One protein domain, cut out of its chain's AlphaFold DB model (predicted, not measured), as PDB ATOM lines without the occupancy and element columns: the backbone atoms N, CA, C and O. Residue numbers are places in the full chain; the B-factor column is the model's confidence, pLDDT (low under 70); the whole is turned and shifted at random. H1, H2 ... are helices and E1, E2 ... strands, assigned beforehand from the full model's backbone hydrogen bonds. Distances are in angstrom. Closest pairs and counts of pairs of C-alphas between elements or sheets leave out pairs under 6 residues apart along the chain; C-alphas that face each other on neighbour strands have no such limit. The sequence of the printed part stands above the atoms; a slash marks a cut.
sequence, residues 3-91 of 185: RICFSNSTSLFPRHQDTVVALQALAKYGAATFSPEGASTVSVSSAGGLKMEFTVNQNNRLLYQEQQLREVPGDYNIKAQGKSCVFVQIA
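Overview. This is residues 3 to 91 of the 185 residues of the protein "alpha-2-macroglobulin-like" of Salmo salar (UniProt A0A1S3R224). A three-stranded antiparallel sheet, E2, E1 and E4, makes a wall, with the short strands E3 and E5 loosely over one face and the helix H1 off beyond one end of the sheet. The 89 printed residues have one named helix and five named strands, in the order H1, E1, E2, E3, E4, E5; the sheet's order is E2, E1, E4. The class is mixed, helices and strands, with under half of the residues in named elements. The whole is only just loose, close to compact, with a radius of gyration of the C-alphas of 14.6 A, and flat, spanning 40 by 34 by 17 A.

Along the chain. Residues 3 to 15 hold no named element. Find C-alpha 16 at (40.948, -29.789, 64.396); from there H1, residues 16 to 32, runs 24.7 A. At C-alpha 40, (46.511, -34.165, 32.997), begins E1, residues 40 to 46, 20.2 A long. Next come E2, residues 51 to 56, 16.8 A, and E3, residues 65 to 67. E4, residues 76 to 82, runs 20.0 A, and E5, residues 88 to 90, ends at C-alpha 90, (55.166, -29.433, 48.299).

Arrangement. Look first at the hairpin of E1 and E2, antiparallel at 165 degrees, where N 42 and O 54 are 2.8 A apart, within hydrogen-bond range. On the other side of E1 is E4, antiparallel at 163 degrees, with N 43 and O 79 at 2.8 A. E3 and E5 pair with no named strand but are near each other. The closest C-alphas of E2 and E3, Phe 54 and Gln 65, are 7.7 A apart. H1 is not on the sheet; every O i to N i+4 pair in it is within hydrogen-bond range.

Size, cuts and confidence. The two C-alphas farthest apart, those of Gln 17 and Gly 49, are 41.9 A apart. The printed part has no cut and no long link. In this model, pLDDT is under 70 at residues 3 to 19 and 35 to 36.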
ATOM      1  N   ARG A   3      54.053 -33.966  46.278       46.56
ATOM      2  CA  ARG A   3      52.927 -34.873  46.455       46.56
ATOM      3  C   ARG A   3      51.815 -34.446  45.519       46.56
ATOM      4  O   ARG A   3      51.456 -33.271  45.474       46.56
ATOM      5  N   ILE A   4      51.259 -35.401  44.795       46.47
ATOM      6  CA  ILE A   4      50.027 -35.220  44.044       46.47
ATOM      7  C   ILE A   4      48.971 -36.042  44.762       46.47
ATOM      8  O   ILE A   4      48.972 -37.272  44.710       46.47
ATOM      9  N   CYS A   5      48.109 -35.337  45.491       42.62
ATOM     10  CA  CYS A   5      47.011 -35.932  46.233       42.62
ATOM     11  C   CYS A   5      45.709 -35.534  45.566       42.62
ATOM     12  O   CYS A   5      45.430 -34.351  45.398       42.62
ATOM     13  N   PHE A   6      44.868 -36.512  45.276       42.72
ATOM     14  CA  PHE A   6      43.484 -36.262  44.925       42.72
ATOM     15  C   PHE A   6      42.611 -36.850  46.021       42.72
ATOM     16  O   PHE A   6      42.370 -38.050  46.095       42.72
ATOM     17  N   SER A   7      42.168 -35.948  46.892       39.75
ATOM     18  CA  SER A   7      41.472 -36.213  48.146       39.75
ATOM     19  C   SER A   7      42.333 -36.889  49.224       39.75
ATOM     20  O   SER A   7      42.978 -37.909  49.021       39.75
ATOM     21  N   ASN A   8      42.283 -36.268  50.401       36.62
ATOM     22  CA  ASN A   8      42.892 -36.660  51.666       36.62
ATOM     23  C   ASN A   8      44.398 -36.378  51.835       36.62
ATOM     24  O   ASN A   8      45.248 -37.263  51.797       36.62
ATOM     25  N   SER A   9      44.719 -35.111  52.103       37.62
ATOM     26  CA  SER A   9      45.964 -34.735  52.773       37.62
ATOM     27  C   SER A   9      45.781 -34.878  54.287       37.62
ATOM     28  O   SER A   9      45.081 -34.076  54.914       37.62
ATOM     29  N   THR A  10      46.429 -35.866  54.896       48.34
ATOM     30  CA  THR A  10      46.631 -35.874  56.344       48.34
ATOM     31  C   THR A  10      47.571 -34.713  56.691       48.34
ATOM     32  O   THR A  10      48.695 -34.653  56.201       48.34
ATOM     33  N   SER A  11      47.095 -33.763  57.506       47.53
ATOM     34  CA  SER A  11      47.786 -32.546  57.994       47.53
ATOM     35  C   SER A  11      47.873 -31.322  57.055       47.53
ATOM     36  O   SER A  11      48.954 -30.840  56.740       47.53
ATOM     37  N   LEU A  12      46.733 -30.738  56.657       50.81
ATOM     38  CA  LEU A  12      46.722 -29.374  56.081       50.81
ATOM     39  C   LEU A  12      46.374 -28.277  57.111       50.81
ATOM     40  O   LEU A  12      46.641 -27.106  56.865       50.81
ATOM     41  N   PHE A  13      45.826 -28.635  58.281       51.84
ATOM     42  CA  PHE A  13      45.313 -27.662  59.251       51.84
ATOM     43  C   PHE A  13      45.840 -27.914  60.670       51.84
ATOM     44  O   PHE A  13      45.730 -29.034  61.172       51.84
ATOM     45  N   PRO A  14      46.392 -26.880  61.337       52.56
ATOM     46  CA  PRO A  14      46.991 -27.009  62.665       52.56
ATOM     47  C   PRO A  14      45.955 -27.173  63.788       52.56
ATOM     48  O   PRO A  14      46.304 -27.630  64.874       52.56
ATOM     49  N   ARG A  15      44.678 -26.837  63.554       57.31
ATOM     50  CA  ARG A  15      43.584 -27.039  64.517       57.31
ATOM     51  C   ARG A  15      42.497 -27.929  63.943       57.31
ATOM     52  O   ARG A  15      42.138 -27.810  62.780       57.31
ATOM     53  N   HIS A  16      41.922 -28.770  64.798       59.66
ATOM     54  CA  HIS A  16      40.948 -29.789  64.396       59.66
ATOM     55  C   HIS A  16      39.678 -29.184  63.776       59.66
ATOM     56  O   HIS A  16      39.147 -29.733  62.816       59.66
ATOM     57  N   GLN A  17      39.215 -28.035  64.283       60.03
ATOM     58  CA  GLN A  17      38.051 -27.330  63.729       60.03
ATOM     59  C   GLN A  17      38.335 -26.759  62.333       60.03
ATOM     60  O   GLN A  17      37.508 -26.903  61.432       60.03
ATOM     61  N   ASP A  18      39.532 -26.197  62.137       58.12
ATOM     62  CA  ASP A  18      39.978 -25.662  60.847       58.12
ATOM     63  C   ASP A  18      40.050 -26.797  59.800       58.12
ATOM     64  O   ASP A  18      39.667 -26.607  58.646       58.12
ATOM     65  N   THR A  19      40.413 -28.018  60.224       69.25
ATOM     66  CA  THR A  19      40.400 -29.216  59.372       69.25
ATOM     67  C   THR A  19      38.998 -29.587  58.885       69.25
ATOM     68  O   THR A  19      38.833 -29.898  57.709       69.25
ATOM     69  N   VAL A  20      37.978 -29.566  59.753       73.12
ATOM     70  CA  VAL A  20      36.621 -30.022  59.389       73.12
ATOM     71  C   VAL A  20      35.994 -29.110  58.339       73.12
ATOM     72  O   VAL A  20      35.499 -29.588  57.316       73.12
ATOM     73  N   VAL A  21      36.051 -27.795  58.563       76.31
ATOM     74  CA  VAL A  21      35.467 -26.807  57.643       76.31
ATOM     75  C   VAL A  21      36.181 -26.845  56.294       76.31
ATOM     76  O   VAL A  21      35.539 -26.826  55.242       76.31
ATOM     77  N   ALA A  22      37.507 -26.964  56.304       72.00
ATOM     78  CA  ALA A  22      38.270 -27.031  55.073       72.00
ATOM     79  C   ALA A  22      38.056 -28.335  54.295       72.00
ATOM     80  O   ALA A  22      37.936 -28.294  53.072       72.00
ATOM     81  N   LEU A  23      37.949 -29.484  54.973       76.81
ATOM     82  CA  LEU A  23      37.600 -30.748  54.319       76.81
ATOM     83  C   LEU A  23      36.207 -30.681  53.690       76.81
ATOM     84  O   LEU A  23      36.017 -31.150  52.569       76.81
ATOM     85  N   GLN A  24      35.247 -30.042  54.364       78.06
ATOM     86  CA  GLN A  24      33.916 -29.823  53.804       78.06
ATOM     87  C   GLN A  24      33.962 -28.925  52.557       78.06
ATOM     88  O   GLN A  24      33.298 -29.218  51.561       78.06
ATOM     89  N   ALA A  25      34.757 -27.851  52.587       77.94
ATOM     90  CA  ALA A  25      34.948 -26.970  51.437       77.94
ATOM     91  C   ALA A  25      35.617 -27.701  50.258       77.94
ATOM     92  O   ALA A  25      35.134 -27.605  49.131       77.94
ATOM     93  N   LEU A  26      36.663 -28.493  50.517       79.19
ATOM     94  CA  LEU A  26      37.345 -29.313  49.512       79.19
ATOM     95  C   LEU A  26      36.415 -30.359  48.893       79.19
ATOM     96  O   LEU A  26      36.443 -30.552  47.680       79.19
ATOM     97  N   ALA A  27      35.562 -30.998  49.697       80.19
ATOM     98  CA  ALA A  27      34.577 -31.954  49.201       80.19
ATOM     99  C   ALA A  27      33.555 -31.282  48.270       80.19
ATOM    100  O   ALA A  27      33.288 -31.787  47.178       80.19
ATOM    101  N   LYS A  28      33.026 -30.111  48.659       81.50
ATOM    102  CA  LYS A  28      32.108 -29.334  47.809       81.50
ATOM    103  C   LYS A  28      32.777 -28.870  46.516       81.50
ATOM    104  O   LYS A  28      32.177 -28.988  45.453       81.50
ATOM    105  N   TYR A  29      34.012 -28.380  46.597       78.94
ATOM    106  CA  TYR A  29      34.777 -27.954  45.427       78.94
ATOM    107  C   TYR A  29      35.048 -29.126  44.478       78.94
ATOM    108  O   TYR A  29      34.759 -29.028  43.291       78.94
ATOM    109  N   GLY A  30      35.500 -30.268  45.007       76.38
ATOM    110  CA  GLY A  30      35.755 -31.473  44.219       76.38
ATOM    111  C   GLY A  30      34.511 -32.010  43.510       76.38
ATOM    112  O   GLY A  30      34.621 -32.470  42.377       76.38
ATOM    113  N   ALA A  31      33.333 -31.908  44.134       78.56
ATOM    114  CA  ALA A  31      32.062 -32.246  43.492       78.56
ATOM    115  C   ALA A  31      31.694 -31.263  42.365       78.56
ATOM    116  O   ALA A  31      31.213 -31.688  41.319       78.56
ATOM    117  N   ALA A  32      31.942 -29.963  42.554       77.69
ATOM    118  CA  ALA A  32      31.625 -28.931  41.567       77.69
ATOM    119  C   ALA A  32      32.569 -28.936  40.351       77.69
ATOM    120  O   ALA A  32      32.138 -28.653  39.238       77.69
ATOM    121  N   THR A  33      33.848 -29.263  40.545       72.94
ATOM    122  CA  THR A  33      34.859 -29.301  39.473       72.94
ATOM    123  C   THR A  33      35.076 -30.703  38.907       72.94
ATOM    124  O   THR A  33      36.070 -30.952  38.221       72.94
ATOM    125  N   PHE A  34      34.194 -31.651  39.232       70.12
ATOM    126  CA  PHE A  34      34.306 -33.020  38.757       70.12
ATOM    127  C   PHE A  34      34.097 -33.077  37.241       70.12
ATOM    128  O   PHE A  34      33.015 -32.777  36.743       70.12
ATOM    129  N   SER A  35      35.120 -33.531  36.516       69.31
ATOM    130  CA  SER A  35      34.982 -33.942  35.120       69.31
ATOM    131  C   SER A  35      35.095 -35.465  35.035       69.31
ATOM    132  O   SER A  35      36.073 -36.022  35.552       69.31
ATOM    133  N   PRO A  36      34.133 -36.158  34.396       68.19
ATOM    134  CA  PRO A  36      34.223 -37.594  34.192       68.19
ATOM    135  C   PRO A  36      35.388 -37.932  33.265       68.19
ATOM    136  O   PRO A  36      36.067 -38.914  33.523       68.19
ATOM    137  N   GLU A  37      35.690 -37.105  32.263       71.06
ATOM    138  CA  GLU A  37      36.723 -37.351  31.255       71.06
ATOM    139  C   GLU A  37      37.870 -36.343  31.366       71.06
ATOM    140  O   GLU A  37      37.659 -35.133  31.486       71.06
ATOM    141  N   GLY A  38      39.109 -36.836  31.329       73.06
ATOM    142  CA  GLY A  38      40.292 -35.985  31.348       73.06
ATOM    143  C   GLY A  38      41.530 -36.695  31.877       73.06
ATOM    144  O   GLY A  38      41.480 -37.428  32.864       73.06
ATOM    145  N   ALA A  39      42.652 -36.442  31.214       83.62
ATOM    146  CA  ALA A  39      43.976 -36.709  31.743       83.62
ATOM    147  C   ALA A  39      44.737 -35.386  31.825       83.62
ATOM    148  O   ALA A  39      44.538 -34.498  30.985       83.62
ATOM    149  N   SER A  40      45.588 -35.275  32.835       88.00
ATOM    150  CA  SER A  40      46.511 -34.165  32.997       88.00
ATOM    151  C   SER A  40      47.874 -34.680  33.390       88.00
ATOM    152  O   SER A  40      48.011 -35.617  34.175       88.00
ATOM    153  N   THR A  41      48.879 -34.022  32.848       91.00
ATOM    154  CA  THR A  41      50.276 -34.297  33.109       91.00
ATOM    155  C   THR A  41      50.868 -33.109  33.846       91.00
ATOM    156  O   THR A  41      50.742 -31.965  33.405       91.00
ATOM    157  N   VAL A  42      51.511 -33.382  34.974       91.62
ATOM    158  CA  VAL A  42      52.254 -32.407  35.767       91.62
ATOM    159  C   VAL A  42      53.737 -32.682  35.582       91.62
ATOM    160  O   VAL A  42      54.234 -33.737  35.967       91.62
ATOM    161  N   SER A  43      54.453 -31.729  35.002       92.44
ATOM    162  CA  SER A  43      55.903 -31.774  34.848       92.44
ATOM    163  C   SER A  43      56.565 -30.868  35.878       92.44
ATOM    164  O   SER A  43      56.161 -29.717  36.044       92.44
ATOM    165  N   VAL A  44      57.605 -31.371  36.533       91.44
ATOM    166  CA  VAL A  44      58.447 -30.615  37.462       91.44
ATOM    167  C   VAL A  44      59.865 -30.588  36.912       91.44
ATOM    168  O   VAL A  44      60.399 -31.632  36.540       91.44
ATOM    169  N   SER A  45      60.487 -29.413  36.875       91.38
ATOM    170  CA  SER A  45      61.869 -29.256  36.416       91.38
ATOM    171  C   SER A  45      62.688 -28.329  37.312       91.38
ATOM    172  O   SER A  45      62.140 -27.337  37.791       91.38
ATOM    173  N   SER A  46      63.986 -28.600  37.477       89.75
ATOM    174  CA  SER A  46      64.955 -27.678  38.099       89.75
ATOM    175  C   SER A  46      66.056 -27.269  37.117       89.75
ATOM    176  O   SER A  46      66.322 -27.969  36.136       89.75
ATOM    177  N   ALA A  47      66.731 -26.150  37.397       82.81
ATOM    178  CA  ALA A  47      67.911 -25.723  36.638       82.81
ATOM    179  C   ALA A  47      69.080 -26.727  36.742       82.81
ATOM    180  O   ALA A  47      69.875 -26.836  35.813       82.81
ATOM    181  N   GLY A  48      69.138 -27.513  37.826       77.19
ATOM    182  CA  GLY A  48      70.100 -28.604  38.042       77.19
ATOM    183  C   GLY A  48      69.850 -29.863  37.201       77.19
ATOM    184  O   GLY A  48      70.499 -30.885  37.403       77.19
ATOM    185  N   GLY A  49      68.905 -29.825  36.253       80.94
ATOM    186  CA  GLY A  49      68.624 -30.938  35.342       80.94
ATOM    187  C   GLY A  49      67.642 -31.975  35.891       80.94
ATOM    188  O   GLY A  49      67.402 -32.991  35.234       80.94
ATOM    189  N   LEU A  50      67.026 -31.735  37.056       83.50
ATOM    190  CA  LEU A  50      65.924 -32.571  37.515       83.50
ATOM    191  C   LEU A  50      64.744 -32.413  36.557       83.50
ATOM    192  O   LEU A  50      64.308 -31.295  36.286       83.50
ATOM    193  N   LYS A  51      64.187 -33.533  36.098       88.31
ATOM    194  CA  LYS A  51      62.923 -33.577  35.367       88.31
ATOM    195  C   LYS A  51      62.081 -34.729  35.897       88.31
ATOM    196  O   LYS A  51      62.528 -35.872  35.913       88.31
ATOM    197  N   MET A  52      60.877 -34.413  36.346       88.94
ATOM    198  CA  MET A  52      59.896 -35.362  36.861       88.94
ATOM    199  C   MET A  52      58.572 -35.138  36.145       88.94
ATOM    200  O   MET A  52      58.249 -34.014  35.756       88.94
ATOM    201  N   GLU A  53      57.804 -36.202  35.970       91.19
ATOM    202  CA  GLU A  53      56.526 -36.157  35.277       91.19
ATOM    203  C   GLU A  53      55.534 -37.067  35.989       91.19
ATOM    204  O   GLU A  53      55.846 -38.210  36.320       91.19
ATOM    205  N   PHE A  54      54.342 -36.538  36.225       89.94
ATOM    206  CA  PHE A  54      53.250 -37.241  36.867       89.94
ATOM    207  C   PHE A  54      52.030 -37.178  35.964       89.94
ATOM    208  O   PHE A  54      51.575 -36.092  35.605       89.94
ATOM    209  N   THR A  55      51.469 -38.333  35.635       88.94
ATOM    210  CA  THR A  55      50.264 -38.415  34.808       88.94
ATOM    211  C   THR A  55      49.088 -38.798  35.685       88.94
ATOM    212  O   THR A  55      49.123 -39.817  36.374       88.94
ATOM    213  N   VAL A  56      48.030 -37.996  35.639       86.88
ATOM    214  CA  VAL A  56      46.781 -38.211  36.369       86.88
ATOM    215  C   VAL A  56      45.658 -38.446  35.362       86.88
ATOM    216  O   VAL A  56      45.354 -37.584  34.542       86.88
ATOM    217  N   ASN A  57      45.038 -39.618  35.425       85.56
ATOM    218  CA  ASN A  57      43.925 -40.070  34.594       85.56
ATOM    219  C   ASN A  57      42.850 -40.745  35.467       85.56
ATOM    220  O   ASN A  57      43.014 -40.883  36.676       85.56
ATOM    221  N   GLN A  58      41.741 -41.191  34.870       81.81
ATOM    222  CA  GLN A  58      40.635 -41.815  35.614       81.81
ATOM    223  C   GLN A  58      41.057 -43.015  36.478       81.81
ATOM    224  O   GLN A  58      40.514 -43.194  37.567       81.81
ATOM    225  N   ASN A  59      42.031 -43.803  36.018       83.56
ATOM    226  CA  ASN A  59      42.439 -45.045  36.672       83.56
ATOM    227  C   ASN A  59      43.333 -44.789  37.889       83.56
ATOM    228  O   ASN A  59      43.306 -45.562  38.842       83.56
ATOM    229  N   ASN A  60      44.125 -43.714  37.867       82.25
ATOM    230  CA  ASN A  60      45.083 -43.404  38.929       82.25
ATOM    231  C   ASN A  60      44.776 -42.108  39.691       82.25
ATOM    232  O   ASN A  60      45.555 -41.725  40.559       82.25
ATOM    233  N   ARG A  61      43.637 -41.450  39.427       76.50
ATOM    234  CA  ARG A  61      43.262 -40.202  40.109       76.50
ATOM    235  C   ARG A  61      43.111 -40.344  41.616       76.50
ATOM    236  O   ARG A  61      43.220 -39.348  42.294       76.50
ATOM    237  N   LEU A  62      42.833 -41.533  42.148       77.62
ATOM    238  CA  LEU A  62      42.756 -41.756  43.601       77.62
ATOM    239  C   LEU A  62      44.057 -42.335  44.173       77.62
ATOM    240  O   LEU A  62      44.141 -42.594  45.370       77.62
ATOM    241  N   LEU A  63      45.061 -42.567  43.325       81.56
ATOM    242  CA  LEU A  63      46.343 -43.103  43.747       81.56
ATOM    243  C   LEU A  63      47.270 -41.960  44.140       81.56
ATOM    244  O   LEU A  63      47.500 -41.019  43.378       81.56
ATOM    245  N   TYR A  64      47.821 -42.080  45.340       81.00
ATOM    246  CA  TYR A  64      48.834 -41.176  45.850       81.00
ATOM    247  C   TYR A  64      50.128 -41.301  45.044       81.00
ATOM    248  O   TYR A  64      50.639 -42.407  44.849       81.00
ATOM    249  N   GLN A  65      50.671 -40.165  44.606       81.25
ATOM    250  CA  GLN A  65      51.948 -40.101  43.899       81.25
ATOM    251  C   GLN A  65      52.867 -39.106  44.610       81.25
ATOM    252  O   GLN A  65      52.493 -37.955  44.842       81.25
ATOM    253  N   GLU A  66      54.079 -39.536  44.952       85.88
ATOM    254  CA  GLU A  66      55.081 -38.701  45.615       85.88
ATOM    255  C   GLU A  66      56.455 -38.918  45.001       85.88
ATOM    256  O   GLU A  66      56.846 -40.046  44.700       85.88
ATOM    257  N   GLN A  67      57.215 -37.831  44.867       84.38
ATOM    258  CA  GLN A  67      58.619 -37.921  44.500       84.38
ATOM    259  C   GLN A  67      59.487 -36.970  45.320       84.38
ATOM    260  O   GLN A  67      59.098 -35.849  45.674       84.38
ATOM    261  N   GLN A  68      60.686 -37.436  45.661       84.69
ATOM    262  CA  GLN A  68      61.637 -36.662  46.444       84.69
ATOM    263  C   GLN A  68      62.431 -35.709  45.550       84.69
ATOM    264  O   GLN A  68      63.097 -36.125  44.604       84.69
ATOM    265  N   LEU A  69      62.406 -34.432  45.914       83.88
ATOM    266  CA  LEU A  69      63.284 -33.417  45.350       83.88
ATOM    267  C   LEU A  69      64.690 -33.604  45.923       83.88
ATOM    268  O   LEU A  69      64.852 -33.633  47.143       83.88
ATOM    269  N   ARG A  70      65.682 -33.794  45.047       77.00
ATOM    270  CA  ARG A  70      67.066 -34.094  45.451       77.00
ATOM    271  C   ARG A  70      67.831 -32.851  45.908       77.00
ATOM    272  O   ARG A  70      68.670 -32.965  46.791       77.00
ATOM    273  N   GLU A  71      67.525 -31.688  45.340       80.06
ATOM    274  CA  GLU A  71      68.240 -30.435  45.604       80.06
ATOM    275  C   GLU A  71      67.379 -29.514  46.476       80.06
ATOM    276  O   GLU A  71      66.414 -28.910  46.011       80.06
ATOM    277  N   VAL A  72      67.674 -29.424  47.769       76.94
ATOM    278  CA  VAL A  72      66.955 -28.525  48.684       76.94
ATOM    279  C   VAL A  72      67.989 -27.745  49.501       76.94
ATOM    280  O   VAL A  72      68.785 -28.387  50.187       76.94
ATOM    281  N   PRO A  73      67.992 -26.396  49.467       78.00
ATOM    282  CA  PRO A  73      67.082 -25.511  48.726       78.00
ATOM    283  C   PRO A  73      67.367 -25.484  47.212       78.00
ATOM    284  O   PRO A  73      68.497 -25.701  46.787       78.00
ATOM    285  N   GLY A  74      66.343 -25.208  46.403       82.19
ATOM    286  CA  GLY A  74      66.470 -25.099  44.949       82.19
ATOM    287  C   GLY A  74      65.206 -24.542  44.295       82.19
ATOM    288  O   GLY A  74      64.120 -24.625  44.875       82.19
ATOM    289  N   ASP A  75      65.358 -23.990  43.091       87.50
ATOM    290  CA  ASP A  75      64.252 -23.449  42.300       87.50
ATOM    291  C   ASP A  75      63.635 -24.529  41.408       87.50
ATOM    292  O   ASP A  75      64.313 -25.183  40.607       87.50
ATOM    293  N   TYR A  76      62.321 -24.691  41.537       88.25
ATOM    294  CA  TYR A  76      61.544 -25.695  40.822       88.25
ATOM    295  C   TYR A  76      60.422 -25.038  40.028       88.25
ATOM    296  O   TYR A  76      59.629 -24.268  40.565       88.25
ATOM    297  N   ASN A  77      60.321 -25.393  38.751       90.31
ATOM    298  CA  ASN A  77      59.211 -25.009  37.894       90.31
ATOM    299  C   ASN A  77      58.211 -26.163  37.788       90.31
ATOM    300  O   ASN A  77      58.608 -27.299  37.520       90.31
ATOM    301  N   ILE A  78      56.924 -25.869  37.971       91.00
ATOM    302  CA  ILE A  78      55.831 -26.844  37.904       91.00
ATOM    303  C   ILE A  78      54.881 -26.421  36.789       91.00
ATOM    304  O   ILE A  78      54.331 -25.322  36.811       91.00
ATOM    305  N   LYS A  79      54.656 -27.310  35.819       91.94
ATOM    306  CA  LYS A  79      53.758 -27.078  34.687       91.94
ATOM    307  C   LYS A  79      52.721 -28.189  34.606       91.94
ATOM    308  O   LYS A  79      53.083 -29.350  34.457       91.94
ATOM    309  N   ALA A  80      51.442 -27.830  34.647       90.44
ATOM    310  CA  ALA A  80      50.335 -28.756  34.419       90.44
ATOM    311  C   ALA A  80      49.745 -28.547  33.017       90.44
ATOM    312  O   ALA A  80      49.561 -27.410  32.581       90.44
ATOM    313  N   GLN A  81      49.464 -29.635  32.303       90.31
ATOM    314  CA  GLN A  81      48.834 -29.620  30.981       90.31
ATOM    315  C   GLN A  81      47.786 -30.725  30.902       90.31
ATOM    316  O   GLN A  81      48.092 -31.880  31.186       90.31
ATOM    317  N   GLY A  82      46.565 -30.386  30.495       86.94
ATOM    318  CA  GLY A  82      45.493 -31.361  30.322       86.94
ATOM    319  C   GLY A  82      44.117 -30.799  30.641       86.94
ATOM    320  O   GLY A  82      43.920 -29.584  30.669       86.94
ATOM    321  N   LYS A  83      43.158 -31.707  30.835       81.06
ATOM    322  CA  LYS A  83      41.733 -31.378  31.030       81.06
ATOM    323  C   LYS A  83      41.203 -31.726  32.420       81.06
ATOM    324  O   LYS A  83      40.078 -31.358  32.740       81.06
ATOM    325  N   SER A  84      41.976 -32.434  33.241       78.44
ATOM    326  CA  SER A  84      41.625 -32.686  34.639       78.44
ATOM    327  C   SER A  84      42.283 -31.655  35.557       78.44
ATOM    328  O   SER A  84      43.413 -31.218  35.321       78.44
ATOM    329  N   CYS A  85      41.591 -31.262  36.627       77.94
ATOM    330  CA  CYS A  85      42.238 -30.551  37.728       77.94
ATOM    331  C   CYS A  85      43.303 -31.462  38.356       77.94
ATOM    332  O   CYS A  85      43.204 -32.676  38.228       77.94
ATOM    333  N   VAL A  86      44.317 -30.905  39.016       78.75
ATOM    334  CA  VAL A  86      45.280 -31.664  39.830       78.75
ATOM    335  C   VAL A  86      45.668 -30.817  41.032       78.75
ATOM    336  O   VAL A  86      45.926 -29.626  40.880       78.75
ATOM    337  N   PHE A  87      45.698 -31.419  42.222       79.12
ATOM    338  CA  PHE A  87      46.194 -30.766  43.427       79.12
ATOM    339  C   PHE A  87      47.629 -31.218  43.704       79.12
ATOM    340  O   PHE A  87      47.906 -32.407  43.873       79.12
ATOM    341  N   VAL A  88      48.540 -30.248  43.719       83.00
ATOM    342  CA  VAL A  88      49.974 -30.456  43.930       83.00
ATOM    343  C   VAL A  88      50.358 -29.817  45.258       83.00
ATOM    344  O   VAL A  88      50.072 -28.646  45.494       83.00
ATOM    345  N   GLN A  89      51.026 -30.579  46.117       81.44
ATOM    346  CA  GLN A  89      51.512 -30.140  47.418       81.44
ATOM    347  C   GLN A  89      53.025 -30.334  47.493       81.44
ATOM    348  O   GLN A  89      53.553 -31.379  47.121       81.44
ATOM    349  N   ILE A  90      53.733 -29.339  48.019       82.38
ATOM    350  CA  ILE A  90      55.166 -29.433  48.299       82.38
ATOM    351  C   ILE A  90      55.331 -29.548  49.811       82.38
ATOM    352  O   ILE A  90      54.814 -28.720  50.557       82.38
ATOM    353  N   ALA A  91      56.033 -30.585  50.262       81.81
ATOM    354  CA  ALA A  91      56.338 -30.803  51.671       81.81
ATOM    355  C   ALA A  91      57.846 -30.671  51.911       81.81
ATOM    356  O   ALA A  91      58.650 -31.341  51.251       81.81
TER     357      ALA A  91